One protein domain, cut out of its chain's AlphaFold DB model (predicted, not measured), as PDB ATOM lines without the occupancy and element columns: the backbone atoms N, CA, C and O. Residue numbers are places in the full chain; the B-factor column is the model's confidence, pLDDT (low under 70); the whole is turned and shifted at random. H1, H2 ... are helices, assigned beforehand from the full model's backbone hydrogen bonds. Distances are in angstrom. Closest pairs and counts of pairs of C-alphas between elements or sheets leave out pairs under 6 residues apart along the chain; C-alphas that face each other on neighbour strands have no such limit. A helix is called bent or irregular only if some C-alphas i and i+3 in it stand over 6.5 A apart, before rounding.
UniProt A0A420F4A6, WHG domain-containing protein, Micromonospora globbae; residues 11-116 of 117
ATOM      1  N   GLU A  11       2.490 -33.857  19.451       91.12
ATOM      2  CA  GLU A  11       2.255 -35.266  19.771       91.12
ATOM      3  C   GLU A  11       1.060 -35.461  20.721       91.12
ATOM      4  O   GLU A  11       0.212 -36.323  20.488       91.12
ATOM      5  N   GLY A  12       0.925 -34.640  21.770       92.44
ATOM      6  CA  GLY A  12      -0.223 -34.717  22.682       92.44
ATOM      7  C   GLY A  12      -1.540 -34.340  21.994       92.44
ATOM      8  O   GLY A  12      -2.592 -34.930  22.259       92.44
ATOM      9  N   GLN A  13      -1.485 -33.402  21.044       94.69
ATOM     10  CA  GLN A  13      -2.628 -33.068  20.192       94.69
ATOM     11  C   GLN A  13      -3.010 -34.236  19.273       94.69
ATOM     12  O   GLN A  13      -4.203 -34.466  19.056       94.69
ATOM     13  N   ALA A  14      -2.036 -35.007  18.780       96.00
ATOM     14  CA  ALA A  14      -2.301 -36.211  17.998       96.00
ATOM     15  C   ALA A  14      -3.037 -37.280  18.828       96.00
ATOM     16  O   ALA A  14      -4.071 -37.788  18.384       96.00
ATOM     17  N   VAL A  15      -2.599 -37.543  20.067       96.75
ATOM     18  CA  VAL A  15      -3.290 -38.474  20.987       96.75
ATOM     19  C   VAL A  15      -4.728 -38.014  21.258       96.75
ATOM     20  O   VAL A  15      -5.669 -38.812  21.189       96.75
ATOM     21  N   ALA A  16      -4.932 -36.713  21.498       96.38
ATOM     22  CA  ALA A  16      -6.268 -36.139  21.660       96.38
ATOM     23  C   ALA A  16      -7.139 -36.317  20.404       96.38
ATOM     24  O   ALA A  16      -8.319 -36.665  20.509       96.38
ATOM     25  N   GLY A  17      -6.559 -36.120  19.216       96.69
ATOM     26  CA  GLY A  17      -7.226 -36.320  17.932       96.69
ATOM     27  C   GLY A  17      -7.698 -37.760  17.736       96.69
ATOM     28  O   GLY A  17      -8.847 -37.985  17.347       96.69
ATOM     29  N   VAL A  18      -6.859 -38.736  18.085       95.56
ATOM     30  CA  VAL A  18      -7.209 -40.160  18.019       95.56
ATOM     31  C   VAL A  18      -8.322 -40.513  19.012       95.56
ATOM     32  O   VAL A  18      -9.316 -41.135  18.626       95.56
ATOM     33  N   ALA A  19      -8.227 -40.053  20.265       96.12
ATOM     34  CA  ALA A  19      -9.270 -40.267  21.272       96.12
ATOM     35  C   ALA A  19     -10.627 -39.673  20.843       96.12
ATOM     36  O   ALA A  19     -11.683 -40.300  21.010       96.12
ATOM     37  N   ALA A  20     -10.601 -38.477  20.245       95.69
ATOM     38  CA  ALA A  20     -11.781 -37.818  19.703       95.69
ATOM     39  C   ALA A  20     -12.358 -38.573  18.497       95.69
ATOM     40  O   ALA A  20     -13.569 -38.794  18.437       95.69
ATOM     41  N   ALA A  21     -11.516 -39.013  17.557       95.94
ATOM     42  CA  ALA A  21     -11.944 -39.755  16.373       95.94
ATOM     43  C   ALA A  21     -12.609 -41.090  16.741       95.94
ATOM     44  O   ALA A  21     -13.689 -41.400  16.227       95.94
ATOM     45  N   TYR A  22     -12.011 -41.831  17.676       94.75
ATOM     46  CA  TYR A  22     -12.551 -43.083  18.203       94.75
ATOM     47  C   TYR A  22     -13.919 -42.871  18.871       94.75
ATOM     48  O   TYR A  22     -14.898 -43.548  18.547       94.75
ATOM     49  N   SER A  23     -14.019 -41.871  19.754       94.00
ATOM     50  CA  SER A  23     -15.272 -41.530  20.440       94.00
ATOM     51  C   SER A  23     -16.362 -41.110  19.449       94.00
ATOM     52  O   SER A  23     -17.493 -41.591  19.514       94.00
ATOM     53  N   ALA A  24     -16.013 -40.274  18.470       94.62
ATOM     54  CA  ALA A  24     -16.941 -39.803  17.450       94.62
ATOM     55  C   ALA A  24     -17.403 -40.926  16.507       94.62
ATOM     56  O   ALA A  24     -18.536 -40.900  16.025       94.62
ATOM     57  N   PHE A  25     -16.559 -41.927  16.233       93.75
ATOM     58  CA  PHE A  25     -16.981 -43.118  15.495       93.75
ATOM     59  C   PHE A  25     -18.081 -43.871  16.251       93.75
ATOM     60  O   PHE A  25     -19.134 -44.144  15.669       93.75
ATOM     61  N   ALA A  26     -17.886 -44.120  17.548       92.69
ATOM     62  CA  ALA A  26     -18.883 -44.788  18.378       92.69
ATOM     63  C   ALA A  26     -20.206 -44.006  18.434       92.69
ATOM     64  O   ALA A  26     -21.286 -44.591  18.337       92.69
ATOM     65  N   GLU A  27     -20.145 -42.677  18.539       91.31
ATOM     66  CA  GLU A  27     -21.331 -41.811  18.526       91.31
ATOM     67  C   GLU A  27     -22.070 -41.825  17.182       91.31
ATOM     68  O   GLU A  27     -23.295 -41.940  17.161       91.31
ATOM     69  N   ARG A  28     -21.349 -41.738  16.056       95.75
ATOM     70  CA  ARG A  28     -21.954 -41.697  14.713       95.75
ATOM     71  C   ARG A  28     -22.466 -43.052  14.234       95.75
ATOM     72  O   ARG A  28     -23.346 -43.099  13.376       95.75
ATOM     73  N   ARG A  29     -21.885 -44.154  14.717       94.12
ATOM     74  CA  ARG A  29     -22.166 -45.519  14.245       94.12
ATOM     75  C   ARG A  29     -22.458 -46.473  15.415       94.12
ATOM     76  O   ARG A  29     -21.793 -47.498  15.532       94.12
ATOM     77  N   PRO A  30     -23.466 -46.187  16.263       91.19
ATOM     78  CA  PRO A  30     -23.683 -46.904  17.518       91.19
ATOM     79  C   PRO A  30     -23.869 -48.415  17.340       91.19
ATOM     80  O   PRO A  30     -23.179 -49.178  17.998       91.19
ATOM     81  N   ALA A  31     -24.734 -48.848  16.419       91.62
ATOM     82  CA  ALA A  31     -24.997 -50.273  16.204       91.62
ATOM     83  C   ALA A  31     -23.778 -51.032  15.650       91.62
ATOM     84  O   ALA A  31     -23.546 -52.178  16.017       91.62
ATOM     85  N   LEU A  32     -22.984 -50.388  14.784       90.56
ATOM     86  CA  LEU A  32     -21.751 -50.977  14.259       90.56
ATOM     87  C   LEU A  32     -20.688 -51.081  15.355       90.56
ATOM     88  O   LEU A  32     -20.033 -52.109  15.469       90.56
ATOM     89  N   TYR A  33     -20.547 -50.034  16.168       89.88
ATOM     90  CA  TYR A  33     -19.640 -50.040  17.306       89.88
ATOM     91  C   TYR A  33     -20.005 -51.152  18.292       89.88
ATOM     92  O   TYR A  33     -19.143 -51.932  18.669       89.88
ATOM     93  N   ASP A  34     -21.284 -51.288  18.646       86.75
ATOM     94  CA  ASP A  34     -21.730 -52.354  19.545       86.75
ATOM     95  C   ASP A  34     -21.448 -53.740  18.930       86.75
ATOM     96  O   ASP A  34     -20.934 -54.622  19.618       86.75
ATOM     97  N   ALA A  35     -21.689 -53.927  17.625       87.38
ATOM     98  CA  ALA A  35     -21.403 -55.179  16.920       87.38
ATOM     99  C   ALA A  35     -19.915 -55.574  16.956       87.38
ATOM    100  O   ALA A  35     -19.618 -56.753  17.122       87.38
ATOM    101  N   MET A  36     -18.989 -54.609  16.867       82.75
ATOM    102  CA  MET A  36     -17.540 -54.867  16.947       82.75
ATOM    103  C   MET A  36     -17.104 -55.510  18.272       82.75
ATOM    104  O   MET A  36     -16.082 -56.185  18.292       82.75
ATOM    105  N   PHE A  37     -17.853 -55.298  19.363       77.12
ATOM    106  CA  PHE A  37     -17.477 -55.745  20.714       77.12
ATOM    107  C   PHE A  37     -18.452 -56.756  21.341       77.12
ATOM    108  O   PHE A  37     -18.161 -57.303  22.401       77.12
ATOM    109  N   THR A  38     -19.614 -56.994  20.727       72.12
ATOM    110  CA  THR A  38     -20.625 -57.956  21.214       72.12
ATOM    111  C   THR A  38     -20.724 -59.214  20.364       72.12
ATOM    112  O   THR A  38     -21.165 -60.248  20.865       72.12
ATOM    113  N   LEU A  39     -20.322 -59.155  19.092       62.34
ATOM    114  CA  LEU A  39     -20.198 -60.353  18.276       62.34
ATOM    115  C   LEU A  39     -18.909 -61.069  18.673       62.34
ATOM    116  O   LEU A  39     -17.842 -60.460  18.671       62.34
ATOM    117  N   ASN A  40     -19.012 -62.364  18.991       53.03
ATOM    118  CA  ASN A  40     -17.855 -63.251  19.094       53.03
ATOM    119  C   ASN A  40     -17.224 -63.373  17.707       53.03
ATOM    120  O   ASN A  40     -17.541 -64.264  16.923       53.03
ATOM    121  N   VAL A  41     -16.370 -62.419  17.392       57.12
ATOM    122  CA  VAL A  41     -15.361 -62.554  16.363       57.12
ATOM    123  C   VAL A  41     -14.119 -63.022  17.109       57.12
ATOM    124  O   VAL A  41     -13.702 -62.363  18.060       57.12
ATOM    125  N   ASP A  42     -13.568 -64.181  16.741       53.03
ATOM    126  CA  ASP A  42     -12.315 -64.716  17.300       53.03
ATOM    127  C   ASP A  42     -11.121 -63.855  16.840       53.03
ATOM    128  O   ASP A  42     -10.185 -64.309  16.192       53.03
ATOM    129  N   LEU A  43     -11.176 -62.556  17.122       55.16
ATOM    130  CA  LEU A  43     -10.152 -61.582  16.802       55.16
ATOM    131  C   LEU A  43      -9.288 -61.407  18.037       55.16
ATOM    132  O   LEU A  43      -9.517 -60.539  18.880       55.16
ATOM    133  N   ARG A  44      -8.264 -62.249  18.133       56.94
ATOM    134  CA  ARG A  44      -7.110 -61.918  18.960       56.94
ATOM    135  C   ARG A  44      -6.363 -60.794  18.253       56.94
ATOM    136  O   ARG A  44      -5.700 -61.049  17.245       56.94
ATOM    137  N   PHE A  45      -6.505 -59.571  18.762       54.69
ATOM    138  CA  PHE A  45      -5.639 -58.460  18.377       54.69
ATOM    139  C   PHE A  45      -4.170 -58.885  18.572       54.69
ATOM    140  O   PHE A  45      -3.873 -59.693  19.449       54.69
ATOM    141  N   ALA A  46      -3.292 -58.431  17.674       51.97
ATOM    142  CA  ALA A  46      -1.871 -58.800  17.611       51.97
ATOM    143  C   ALA A  46      -1.537 -60.285  17.315       51.97
ATOM    144  O   ALA A  46      -0.394 -60.717  17.453       51.97
ATOM    145  N   SER A  47      -2.493 -61.081  16.817       61.44
ATOM    146  CA  SER A  47      -2.213 -62.423  16.272       61.44
ATOM    147  C   SER A  47      -2.002 -62.403  14.748       61.44
ATOM    148  O   SER A  47      -2.499 -61.509  14.060       61.44
ATOM    149  N   GLN A  48      -1.322 -63.416  14.190       58.62
ATOM    150  CA  GLN A  48      -1.139 -63.562  12.730       58.62
ATOM    151  C   GLN A  48      -2.460 -63.713  11.952       58.62
ATOM    152  O   GLN A  48      -2.480 -63.542  10.736       58.62
ATOM    153  N   GLU A  49      -3.556 -64.017  12.644       66.94
ATOM    154  CA  GLU A  49      -4.895 -64.179  12.068       66.94
ATOM    155  C   GLU A  49      -5.676 -62.854  12.029       66.94
ATOM    156  O   GLU A  49      -6.792 -62.804  11.510       66.94
ATOM    157  N   THR A  50      -5.093 -61.762  12.540       70.38
ATOM    158  CA  THR A  50      -5.722 -60.436  12.538       70.38
ATOM    159  C   THR A  50      -5.900 -59.934  11.098       70.38
ATOM    160  O   THR A  50      -4.910 -59.792  10.374       70.38
ATOM    161  N   PRO A  51      -7.129 -59.591  10.663       82.00
ATOM    162  CA  PRO A  51      -7.365 -58.921   9.391       82.00
ATOM    163  C   PRO A  51      -6.477 -57.684   9.221       82.00
ATOM    164  O   PRO A  51      -6.359 -56.864  10.132       82.00
ATOM    165  N   VAL A  52      -5.892 -57.521   8.031       81.31
ATOM    166  CA  VAL A  52      -4.892 -56.475   7.741       81.31
ATOM    167  C   VAL A  52      -5.355 -55.065   8.110       81.31
ATOM    168  O   VAL A  52      -4.568 -54.272   8.620       81.31
ATOM    169  N   ASP A  53      -6.631 -54.750   7.903       83.62
ATOM    170  CA  ASP A  53      -7.166 -53.421   8.200       83.62
ATOM    171  C   ASP A  53      -7.282 -53.163   9.708       83.62
ATOM    172  O   ASP A  53      -7.077 -52.035  10.153       83.62
ATOM    173  N   LEU A  54      -7.528 -54.206  10.510       80.31
ATOM    174  CA  LEU A  54      -7.505 -54.100  11.969       80.31
ATOM    175  C   LEU A  54      -6.079 -53.924  12.484       80.31
ATOM    176  O   LEU A  54      -5.848 -53.068  13.335       80.31
ATOM    177  N   ALA A  55      -5.124 -54.669  11.924       81.88
ATOM    178  CA  ALA A  55      -3.711 -54.512  12.259       81.88
ATOM    179  C   ALA A  55      -3.207 -53.099  11.920       81.88
ATOM    180  O   ALA A  55      -2.539 -52.470  12.736       81.88
ATOM    181  N   ARG A  56      -3.586 -52.560  10.753       87.62
ATOM    182  CA  ARG A  56      -3.265 -51.178  10.358       87.62
ATOM    183  C   ARG A  56      -3.883 -50.154  11.299       87.62
ATOM    184  O   ARG A  56      -3.180 -49.274  11.770       87.62
ATOM    185  N   GLY A  57      -5.176 -50.283  11.603       88.44
ATOM    186  CA  GLY A  57      -5.850 -49.365  12.522       88.44
ATOM    187  C   GLY A  57      -5.229 -49.363  13.921       88.44
ATOM    188  O   GLY A  57      -5.117 -48.307  14.538       88.44
ATOM    189  N   PHE A  58      -4.788 -50.527  14.407       88.12
ATOM    190  CA  PHE A  58      -4.081 -50.625  15.680       88.12
ATOM    191  C   PHE A  58      -2.667 -50.036  15.605       88.12
ATOM    192  O   PHE A  58      -2.271 -49.309  16.509       88.12
ATOM    193  N   ALA A  59      -1.942 -50.247  14.503       90.94
ATOM    194  CA  ALA A  59      -0.626 -49.645  14.300       90.94
ATOM    195  C   ALA A  59      -0.668 -48.106  14.353       90.94
ATOM    196  O   ALA A  59       0.224 -47.501  14.936       90.94
ATOM    197  N   GLU A  60      -1.723 -47.462  13.837       94.19
ATOM    198  CA  GLU A  60      -1.896 -46.002  13.965       94.19
ATOM    199  C   GLU A  60      -2.010 -45.550  15.436       94.19
ATOM    200  O   GLU A  60      -1.450 -44.518  15.818       94.19
ATOM    201  N   LEU A  61      -2.697 -46.330  16.288       94.00
ATOM    202  CA  LEU A  61      -2.732 -46.085  17.738       94.00
ATOM    203  C   LEU A  61      -1.330 -46.224  18.337       94.00
ATOM    204  O   LEU A  61      -0.884 -45.336  19.062       94.00
ATOM    205  N   THR A  62      -0.637 -47.313  18.001       95.00
ATOM    206  CA  THR A  62       0.710 -47.618  18.489       95.00
ATOM    207  C   THR A  62       1.713 -46.522  18.135       95.00
ATOM    208  O   THR A  62       2.424 -46.037  19.012       95.00
ATOM    209  N   GLU A  63       1.753 -46.078  16.877       96.00
ATOM    210  CA  GLU A  63       2.676 -45.024  16.442       96.00
ATOM    211  C   GLU A  63       2.374 -43.679  17.107       96.00
ATOM    212  O   GLU A  63       3.296 -42.970  17.506       96.00
ATOM    213  N   THR A  64       1.093 -43.349  17.299       96.81
ATOM    214  CA  THR A  64       0.691 -42.109  17.984       96.81
ATOM    215  C   THR A  64       1.137 -42.097  19.451       96.81
ATOM    216  O   THR A  64       1.451 -41.040  19.999       96.81
ATOM    217  N   LEU A  65       1.171 -43.264  20.098       95.81
ATOM    218  CA  LEU A  65       1.525 -43.415  21.512       95.81
ATOM    219  C   LEU A  65       3.018 -43.650  21.755       95.81
ATOM    220  O   LEU A  65       3.483 -43.429  22.872       95.81
ATOM    221  N   ARG A  66       3.775 -44.049  20.725       95.44
ATOM    222  CA  ARG A  66       5.214 -44.344  20.797       95.44
ATOM    223  C   ARG A  66       6.041 -43.290  21.546       95.44
ATOM    224  O   ARG A  66       6.881 -43.708  22.340       95.44
ATOM    225  N   PRO A  67       5.834 -41.969  21.368       95.25
ATOM    226  CA  PRO A  67       6.617 -40.960  22.085       95.25
ATOM    227  C   PRO A  67       6.409 -40.951  23.607       95.25
ATOM    228  O   PRO A  67       7.219 -40.361  24.312       95.25
ATOM    229  N   PHE A  68       5.333 -41.569  24.104       95.56
ATOM    230  CA  PHE A  68       4.896 -41.503  25.503       95.56
ATOM    231  C   PHE A  68       5.056 -42.824  26.264       95.56
ATOM    232  O   PHE A  68       4.756 -42.876  27.452       95.56
ATOM    233  N   ALA A  69       5.486 -43.895  25.590       94.31
ATOM    234  CA  ALA A  69       5.613 -45.214  26.208       94.31
ATOM    235  C   ALA A  69       6.816 -45.323  27.165       94.31
ATOM    236  O   ALA A  69       6.825 -46.200  28.022       94.31
ATOM    237  N   GLY A  70       7.822 -44.449  27.043       92.75
ATOM    238  CA  GLY A  70       8.997 -44.481  27.915       92.75
ATOM    239  C   GLY A  70       9.724 -45.829  27.874       92.75
ATOM    240  O   GLY A  70      10.088 -46.307  26.798       92.75
ATOM    241  N   ASP A  71       9.912 -46.427  29.054       93.12
ATOM    242  CA  ASP A  71      10.507 -47.761  29.245       93.12
ATOM    243  C   ASP A  71       9.471 -48.908  29.218       93.12
ATOM    244  O   ASP A  71       9.852 -50.080  29.305       93.12
ATOM    245  N   ASP A  72       8.170 -48.600  29.133       93.69
ATOM    246  CA  ASP A  72       7.121 -49.618  29.077       93.69
ATOM    247  C   ASP A  72       7.110 -50.341  27.720       93.69
ATOM    248  O   ASP A  72       7.508 -49.815  26.676       93.69
ATOM    249  N   ASP A  73       6.589 -51.568  27.720       94.44
ATOM    250  CA  ASP A  73       6.297 -52.284  26.483       94.44
ATOM    251  C   ASP A  73       5.225 -51.533  25.674       94.44
ATOM    252  O   ASP A  73       4.094 -51.341  26.127       94.44
ATOM    253  N   LEU A  74       5.585 -51.102  24.462       93.31
ATOM    254  CA  LEU A  74       4.754 -50.227  23.632       93.31
ATOM    255  C   LEU A  74       3.401 -50.857  23.263       93.31
ATOM    256  O   LEU A  74       2.392 -50.154  23.157       93.31
ATOM    257  N   GLU A  75       3.375 -52.170  23.049       90.12
ATOM    258  CA  GLU A  75       2.149 -52.898  22.733       90.12
ATOM    259  C   GLU A  75       1.202 -52.879  23.935       90.12
ATOM    260  O   GLU A  75       0.089 -52.357  23.832       90.12
ATOM    261  N   THR A  76       1.687 -53.304  25.101       92.25
ATOM    262  CA  THR A  76       0.942 -53.271  26.369       92.25
ATOM    263  C   THR A  76       0.466 -51.856  26.721       92.25
ATOM    264  O   THR A  76      -0.670 -51.658  27.170       92.25
ATOM    265  N   PHE A  77       1.304 -50.840  26.492       94.81
ATOM    266  CA  PHE A  77       0.955 -49.434  26.695       94.81
ATOM    267  C   PHE A  77      -0.202 -48.999  25.781       94.81
ATOM    268  O   PHE A  77      -1.180 -48.393  26.234       94.81
ATOM    269  N   THR A  78      -0.131 -49.378  24.502       94.38
ATOM    270  CA  THR A  78      -1.178 -49.107  23.508       94.38
ATOM    271  C   THR A  78      -2.494 -49.783  23.883       94.38
ATOM    272  O   THR A  78      -3.544 -49.132  23.885       94.38
ATOM    273  N   GLU A  79      -2.451 -51.067  24.244       92.75
ATOM    274  CA  GLU A  79      -3.623 -51.829  24.685       92.75
ATOM    275  C   GLU A  79      -4.276 -51.197  25.915       92.75
ATOM    276  O   GLU A  79      -5.501 -51.068  25.974       92.75
ATOM    277  N   THR A  80      -3.468 -50.737  26.871       94.62
ATOM    278  CA  THR A  80      -3.952 -50.113  28.108       94.62
ATOM    279  C   THR A  80      -4.665 -48.790  27.833       94.62
ATOM    280  O   THR A  80      -5.770 -48.562  28.341       94.62
ATOM    281  N   PHE A  81      -4.085 -47.926  26.991       95.31
ATOM    282  CA  PHE A  81      -4.752 -46.696  26.555       95.31
ATOM    283  C   PHE A  81      -6.067 -47.002  25.833       95.31
ATOM    284  O   PHE A  81      -7.111 -46.422  26.158       95.31
ATOM    285  N   TRP A  82      -6.037 -47.939  24.881       95.31
ATOM    286  CA  TRP A  82      -7.210 -48.323  24.106       95.31
ATOM    287  C   TRP A  82      -8.320 -48.909  24.988       95.31
ATOM    288  O   TRP A  82      -9.483 -48.527  24.834       95.31
ATOM    289  N   ALA A  83      -7.980 -49.753  25.965       94.12
ATOM    290  CA  ALA A  83      -8.922 -50.306  26.934       94.12
ATOM    291  C   ALA A  83      -9.579 -49.208  27.788       94.12
ATOM    292  O   ALA A  83     -10.801 -49.211  27.975       94.12
ATOM    293  N   GLY A  84      -8.798 -48.229  28.258       95.62
ATOM    294  CA  GLY A  84      -9.316 -47.069  28.989       95.62
ATOM    295  C   GLY A  84     -10.275 -46.225  28.145       95.62
ATOM    296  O   GLY A  84     -11.370 -45.873  28.596       95.62
ATOM    297  N   LEU A  85      -9.901 -45.950  26.894       95.62
ATOM    298  CA  LEU A  85     -10.716 -45.201  25.939       95.62
ATOM    299  C   LEU A  85     -12.022 -45.936  25.602       95.62
ATOM    300  O   LEU A  85     -13.100 -45.340  25.666       95.62
ATOM    301  N   HIS A  86     -11.942 -47.234  25.306       94.56
ATOM    302  CA  HIS A  86     -13.100 -48.094  25.070       94.56
ATOM    303  C   HIS A  86     -14.041 -48.108  26.283       94.56
ATOM    304  O   HIS A  86     -15.245 -47.881  26.141       94.56
ATOM    305  N   GLY A  87     -13.498 -48.294  27.489       93.94
ATOM    306  CA  GLY A  87     -14.265 -48.276  28.733       93.94
ATOM    307  C   GLY A  87     -15.011 -46.956  28.939       93.94
ATOM    308  O   GLY A  87     -16.209 -46.965  29.240       93.94
ATOM    309  N   LEU A  88     -14.349 -45.816  28.712       95.31
ATOM    310  CA  LEU A  88     -15.005 -44.509  28.756       95.31
ATOM    311  C   LEU A  88     -16.154 -44.436  27.749       95.31
ATOM    312  O   LEU A  88     -17.273 -44.096  28.135       95.31
ATOM    313  N   VAL A  89     -15.913 -44.767  26.479       93.75
ATOM    314  CA  VAL A  89     -16.929 -44.697  25.418       93.75
ATOM    315  C   VAL A  89     -18.139 -45.573  25.749       93.75
ATOM    316  O   VAL A  89     -19.273 -45.089  25.728       93.75
ATOM    317  N   THR A  90     -17.919 -46.823  26.146       92.94
ATOM    318  CA  THR A  90     -18.979 -47.775  26.506       92.94
ATOM    319  C   THR A  90     -19.800 -47.300  27.711       92.94
ATOM    320  O   THR A  90     -21.039 -47.328  27.694       92.94
ATOM    321  N   LEU A  91     -19.148 -46.793  28.762       93.94
ATOM    322  CA  LEU A  91     -19.836 -46.303  29.962       93.94
ATOM    323  C   LEU A  91     -20.579 -44.978  29.726       93.94
ATOM    324  O   LEU A  91     -21.649 -44.753  30.294       93.94
ATOM    325  N   MET A  92     -20.042 -44.103  28.874       91.00
ATOM    326  CA  MET A  92     -20.698 -42.855  28.472       91.00
ATOM    327  C   MET A  92     -21.945 -43.122  27.622       91.00
ATOM    328  O   MET A  92     -22.979 -42.492  27.843       91.00
ATOM    329  N   ARG A  93     -21.869 -44.073  26.683       88.12
ATOM    330  CA  ARG A  93     -22.984 -44.460  25.804       88.12
ATOM    331  C   ARG A  93     -24.128 -45.129  26.557       88.12
ATOM    332  O   ARG A  93     -25.285 -44.819  26.303       88.12
ATOM    333  N   SER A  94     -23.807 -46.001  27.511       89.12
ATOM    334  CA  SER A  94     -24.803 -46.689  28.346       89.12
ATOM    335  C   SER A  94     -25.426 -45.803  29.435       89.12
ATOM    336  O   SER A  94     -26.234 -46.283  30.225       89.12
ATOM    337  N   GLY A  95     -25.048 -44.519  29.520       89.94
ATOM    338  CA  GLY A  95     -25.549 -43.591  30.538       89.94
ATOM    339  C   GLY A  95     -25.016 -43.852  31.952       89.94
ATOM    340  O   GLY A  95     -25.454 -43.205  32.900       89.94
ATOM    341  N   ARG A  96     -24.045 -44.762  32.105       93.94
ATOM    342  CA  ARG A  96     -23.400 -45.084  33.392       93.94
ATOM    343  C   ARG A  96     -22.430 -43.996  33.860       93.94
ATOM    344  O   ARG A  96     -22.041 -43.979  35.024       93.94
ATOM    345  N   LEU A  97     -22.065 -43.065  32.977       93.69
ATOM    346  CA  LEU A  97     -21.322 -41.848  33.301       93.69
ATOM    347  C   LEU A  97     -22.108 -40.595  32.903       93.69
ATOM    348  O   LEU A  97     -22.762 -40.544  31.864       93.69
ATOM    349  N   ARG A  98     -21.982 -39.537  33.716       89.00
ATOM    350  CA  ARG A  98     -22.605 -38.228  33.452       89.00
ATOM    351  C   ARG A  98     -22.109 -37.636  32.129       89.00
ATOM    352  O   ARG A  98     -20.897 -37.450  31.968       89.00
ATOM    353  N   ARG A  99     -23.052 -37.258  31.254       84.00
ATOM    354  CA  ARG A  99     -22.801 -36.697  29.912       84.00
ATOM    355  C   ARG A  99     -22.034 -35.367  29.927       84.00
ATOM    356  O   ARG A  99     -21.192 -35.143  29.072       84.00
ATOM    357  N   ALA A 100     -22.276 -34.509  30.919       87.75
ATOM    358  CA  ALA A 100     -21.618 -33.198  31.010       87.75
ATOM    359  C   ALA A 100     -20.080 -33.284  31.103       87.75
ATOM    360  O   ALA A 100     -19.379 -32.372  30.687       87.75
ATOM    361  N   GLU A 101     -19.549 -34.402  31.600       90.69
ATOM    362  CA  GLU A 101     -18.120 -34.578  31.871       90.69
ATOM    363  C   GLU A 101     -17.411 -35.447  30.810       90.69
ATOM    364  O   GLU A 101     -16.289 -35.890  31.038       90.69
ATOM    365  N   GLN A 102     -18.050 -35.755  29.670       90.00
ATOM    366  CA  GLN A 102     -17.474 -36.645  28.643       90.00
ATOM    367  C   GLN A 102     -16.142 -36.113  28.100       90.00
ATOM    368  O   GLN A 102     -15.119 -36.785  28.203       90.00
ATOM    369  N   GLN A 103     -16.143 -34.872  27.604       91.75
ATOM    370  CA  GLN A 103     -14.949 -34.231  27.044       91.75
ATOM    371  C   GLN A 103     -13.838 -34.093  28.087       91.75
ATOM    372  O   GLN A 103     -12.674 -34.355  27.801       91.75
ATOM    373  N   ARG A 104     -14.207 -33.776  29.334       94.56
ATOM    374  CA  ARG A 104     -13.250 -33.686  30.436       94.56
ATOM    375  C   ARG A 104     -12.593 -35.031  30.742       94.56
ATOM    376  O   ARG A 104     -11.398 -35.060  30.996       94.56
ATOM    377  N   ARG A 105     -13.337 -36.143  30.725       95.88
ATOM    378  CA  ARG A 105     -12.758 -37.480  30.956       95.88
ATOM    379  C   ARG A 105     -11.830 -37.916  29.829       95.88
ATOM    380  O   ARG A 105     -10.803 -38.511  30.126       95.88
ATOM    381  N   LEU A 106     -12.175 -37.609  28.578       95.25
ATOM    382  CA  LEU A 106     -11.288 -37.874  27.444       95.25
ATOM    383  C   LEU A 106      -9.989 -37.072  27.571       95.25
ATOM    384  O   LEU A 106      -8.919 -37.663  27.506       95.25
ATOM    385  N   ALA A 107     -10.081 -35.769  27.855       95.31
ATOM    386  CA  ALA A 107      -8.906 -34.931  28.094       95.31
ATOM    387  C   ALA A 107      -8.057 -35.455  29.263       95.31
ATOM    388  O   ALA A 107      -6.851 -35.587  29.130       95.31
ATOM    389  N   LEU A 108      -8.685 -35.852  30.377       96.31
ATOM    390  CA  LEU A 108      -7.968 -36.433  31.514       96.31
ATOM    391  C   LEU A 108      -7.247 -37.738  31.157       96.31
ATOM    392  O   LEU A 108      -6.132 -37.938  31.627       96.31
ATOM    393  N   LEU A 109      -7.857 -38.623  30.360       96.31
ATOM    394  CA  LEU A 109      -7.200 -39.850  29.901       96.31
ATOM    395  C   LEU A 109      -5.982 -39.527  29.028       96.31
ATOM    396  O   LEU A 109      -4.916 -40.093  29.252       96.31
ATOM    397  N   VAL A 110      -6.132 -38.597  28.082       96.44
ATOM    398  CA  VAL A 110      -5.033 -38.128  27.226       96.44
ATOM    399  C   VAL A 110      -3.913 -37.540  28.081       96.44
ATOM    400  O   VAL A 110      -2.776 -37.975  27.968       96.44
ATOM    401  N   ASP A 111      -4.234 -36.638  29.010       95.44
ATOM    402  CA  ASP A 111      -3.244 -36.032  29.900       95.44
ATOM    403  C   ASP A 111      -2.536 -37.075  30.772       95.44
ATOM    404  O   ASP A 111      -1.374 -36.897  31.116       95.44
ATOM    405  N   LEU A 112      -3.227 -38.125  31.228       94.19
ATOM    406  CA  LEU A 112      -2.602 -39.194  32.017       94.19
ATOM    407  C   LEU A 112      -1.571 -39.966  31.192       94.19
ATOM    408  O   LEU A 112      -0.488 -40.239  31.697       94.19
ATOM    409  N   VAL A 113      -1.894 -40.265  29.935       93.06
ATOM    410  CA  VAL A 113      -1.016 -41.013  29.029       93.06
ATOM    411  C   VAL A 113       0.129 -40.155  28.507       93.06
ATOM    412  O   VAL A 113       1.265 -40.599  28.523       93.06
ATOM    413  N   CYS A 114      -0.117 -38.895  28.152       93.19
ATOM    414  CA  CYS A 114       0.939 -37.983  27.706       93.19
ATOM    415  C   CYS A 114       1.871 -37.518  28.839       93.19
ATOM    416  O   CYS A 114       2.910 -36.924  28.568       93.19
ATOM    417  N   ARG A 115       1.496 -37.747  30.107       86.12
ATOM    418  CA  ARG A 115       2.362 -37.529  31.279       86.12
ATOM    419  C   ARG A 115       3.152 -38.769  31.687       86.12
ATOM    420  O   ARG A 115       4.030 -38.637  32.544       86.12
ATOM    421  N   ALA A 116       2.810 -39.946  31.157       63.78
ATOM    422  CA  ALA A 116       3.636 -41.132  31.333       63.78
ATOM    423  C   ALA A 116       5.019 -40.837  30.724       63.78
ATOM    424  O   ALA A 116       5.121 -40.118  29.733       63.78
TER     425      ALA A 116
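This is residues 11 to 116 of the 117 residues of the protein "WHG domain-containing protein" of Micromonospora globbae (UniProt A0A420F4A6). A helical hairpin, H4 and H5, forms a base that H1 crosses obliquely on one face, and these three helices make a small bundle. H3 stands crosswise at the end where H1 and H4 begin, while H2 turns off from the other end of H1 and a loop, residues 39 to 51, runs along the rim from H2 to H3. The printed part has 106 residues with five named helices, H1 to H5 in order along the chain, and no named strand; the class is all helix. It is compact, with a radius of gyration of the C-alphas of 14.0 A, and flat, spanning 36 by 35 by 18 A.

Begin with H1, residues 11 to 28, the hub, which touches four other helices. H2, residues 30 to 38, only just touches it, and only at the corner, with 3 pairs of C-alphas within 8 A; the closest are those of Ala 26 and Tyr 33, 5.4 A apart. Look next at H3, residues 52 to 68: its C-alpha 64 is 6.2 A from C-alpha 15 of H1, their closest pair, at a tilt of 38 degrees, only just steep, opposite ways. H4, residues 74 to 93, touches H3 about perpendicular at 75 degrees, closest at the C-alphas of Thr 62 and Thr 78, 5.6 A. Residues 19 to 27 of H1 touch H4, closest at the C-alphas of Ser 23 and Val 89, 6.1 A, at a steep tilt of 41 degrees, the same way. H5, residues 99 to 114, forms a hairpin with H4 at a shallow tilt of 6 degrees, opposite ways; the closest C-alphas, of Met 92 and Arg 99, are 6.7 A apart. H1 and H5 touch closest at the C-alphas of Ala 16 and Val 110, 6.0 A. H2 and H5 are apart. In H1 and H4 every O i to N i+4 pair is within hydrogen-bond range; in H2 it is 4 of 5, in H3 10 of 13 and in H5 10 of 12.

Find C-alpha 11 at (2.255, -35.266, 19.771); from there H1 runs 25.6 A to C-alpha 28. H2 is 12.0 A long. H3 starts at C-alpha 52, (-4.892, -56.475, 7.741), and covers 25.2 A; it is irregular, with C-alphas 64 and 67 7.3 A apart. H4 is the longest by residues, 28.4 A. H5 is 23.9 A long and irregular, with C-alphas 100 and 103 7.8 A apart; it ends at C-alpha 114, (0.939, -37.983, 27.706).

The C-alphas of Gln 48 and Ala 100 are the two farthest apart, 40.9 A. The printed part has no cut. The link from H2 to H3 is long, 13 residues; the other three are tight. Look for pLDDT under 70 at residues 39 to 49 and at residue 116.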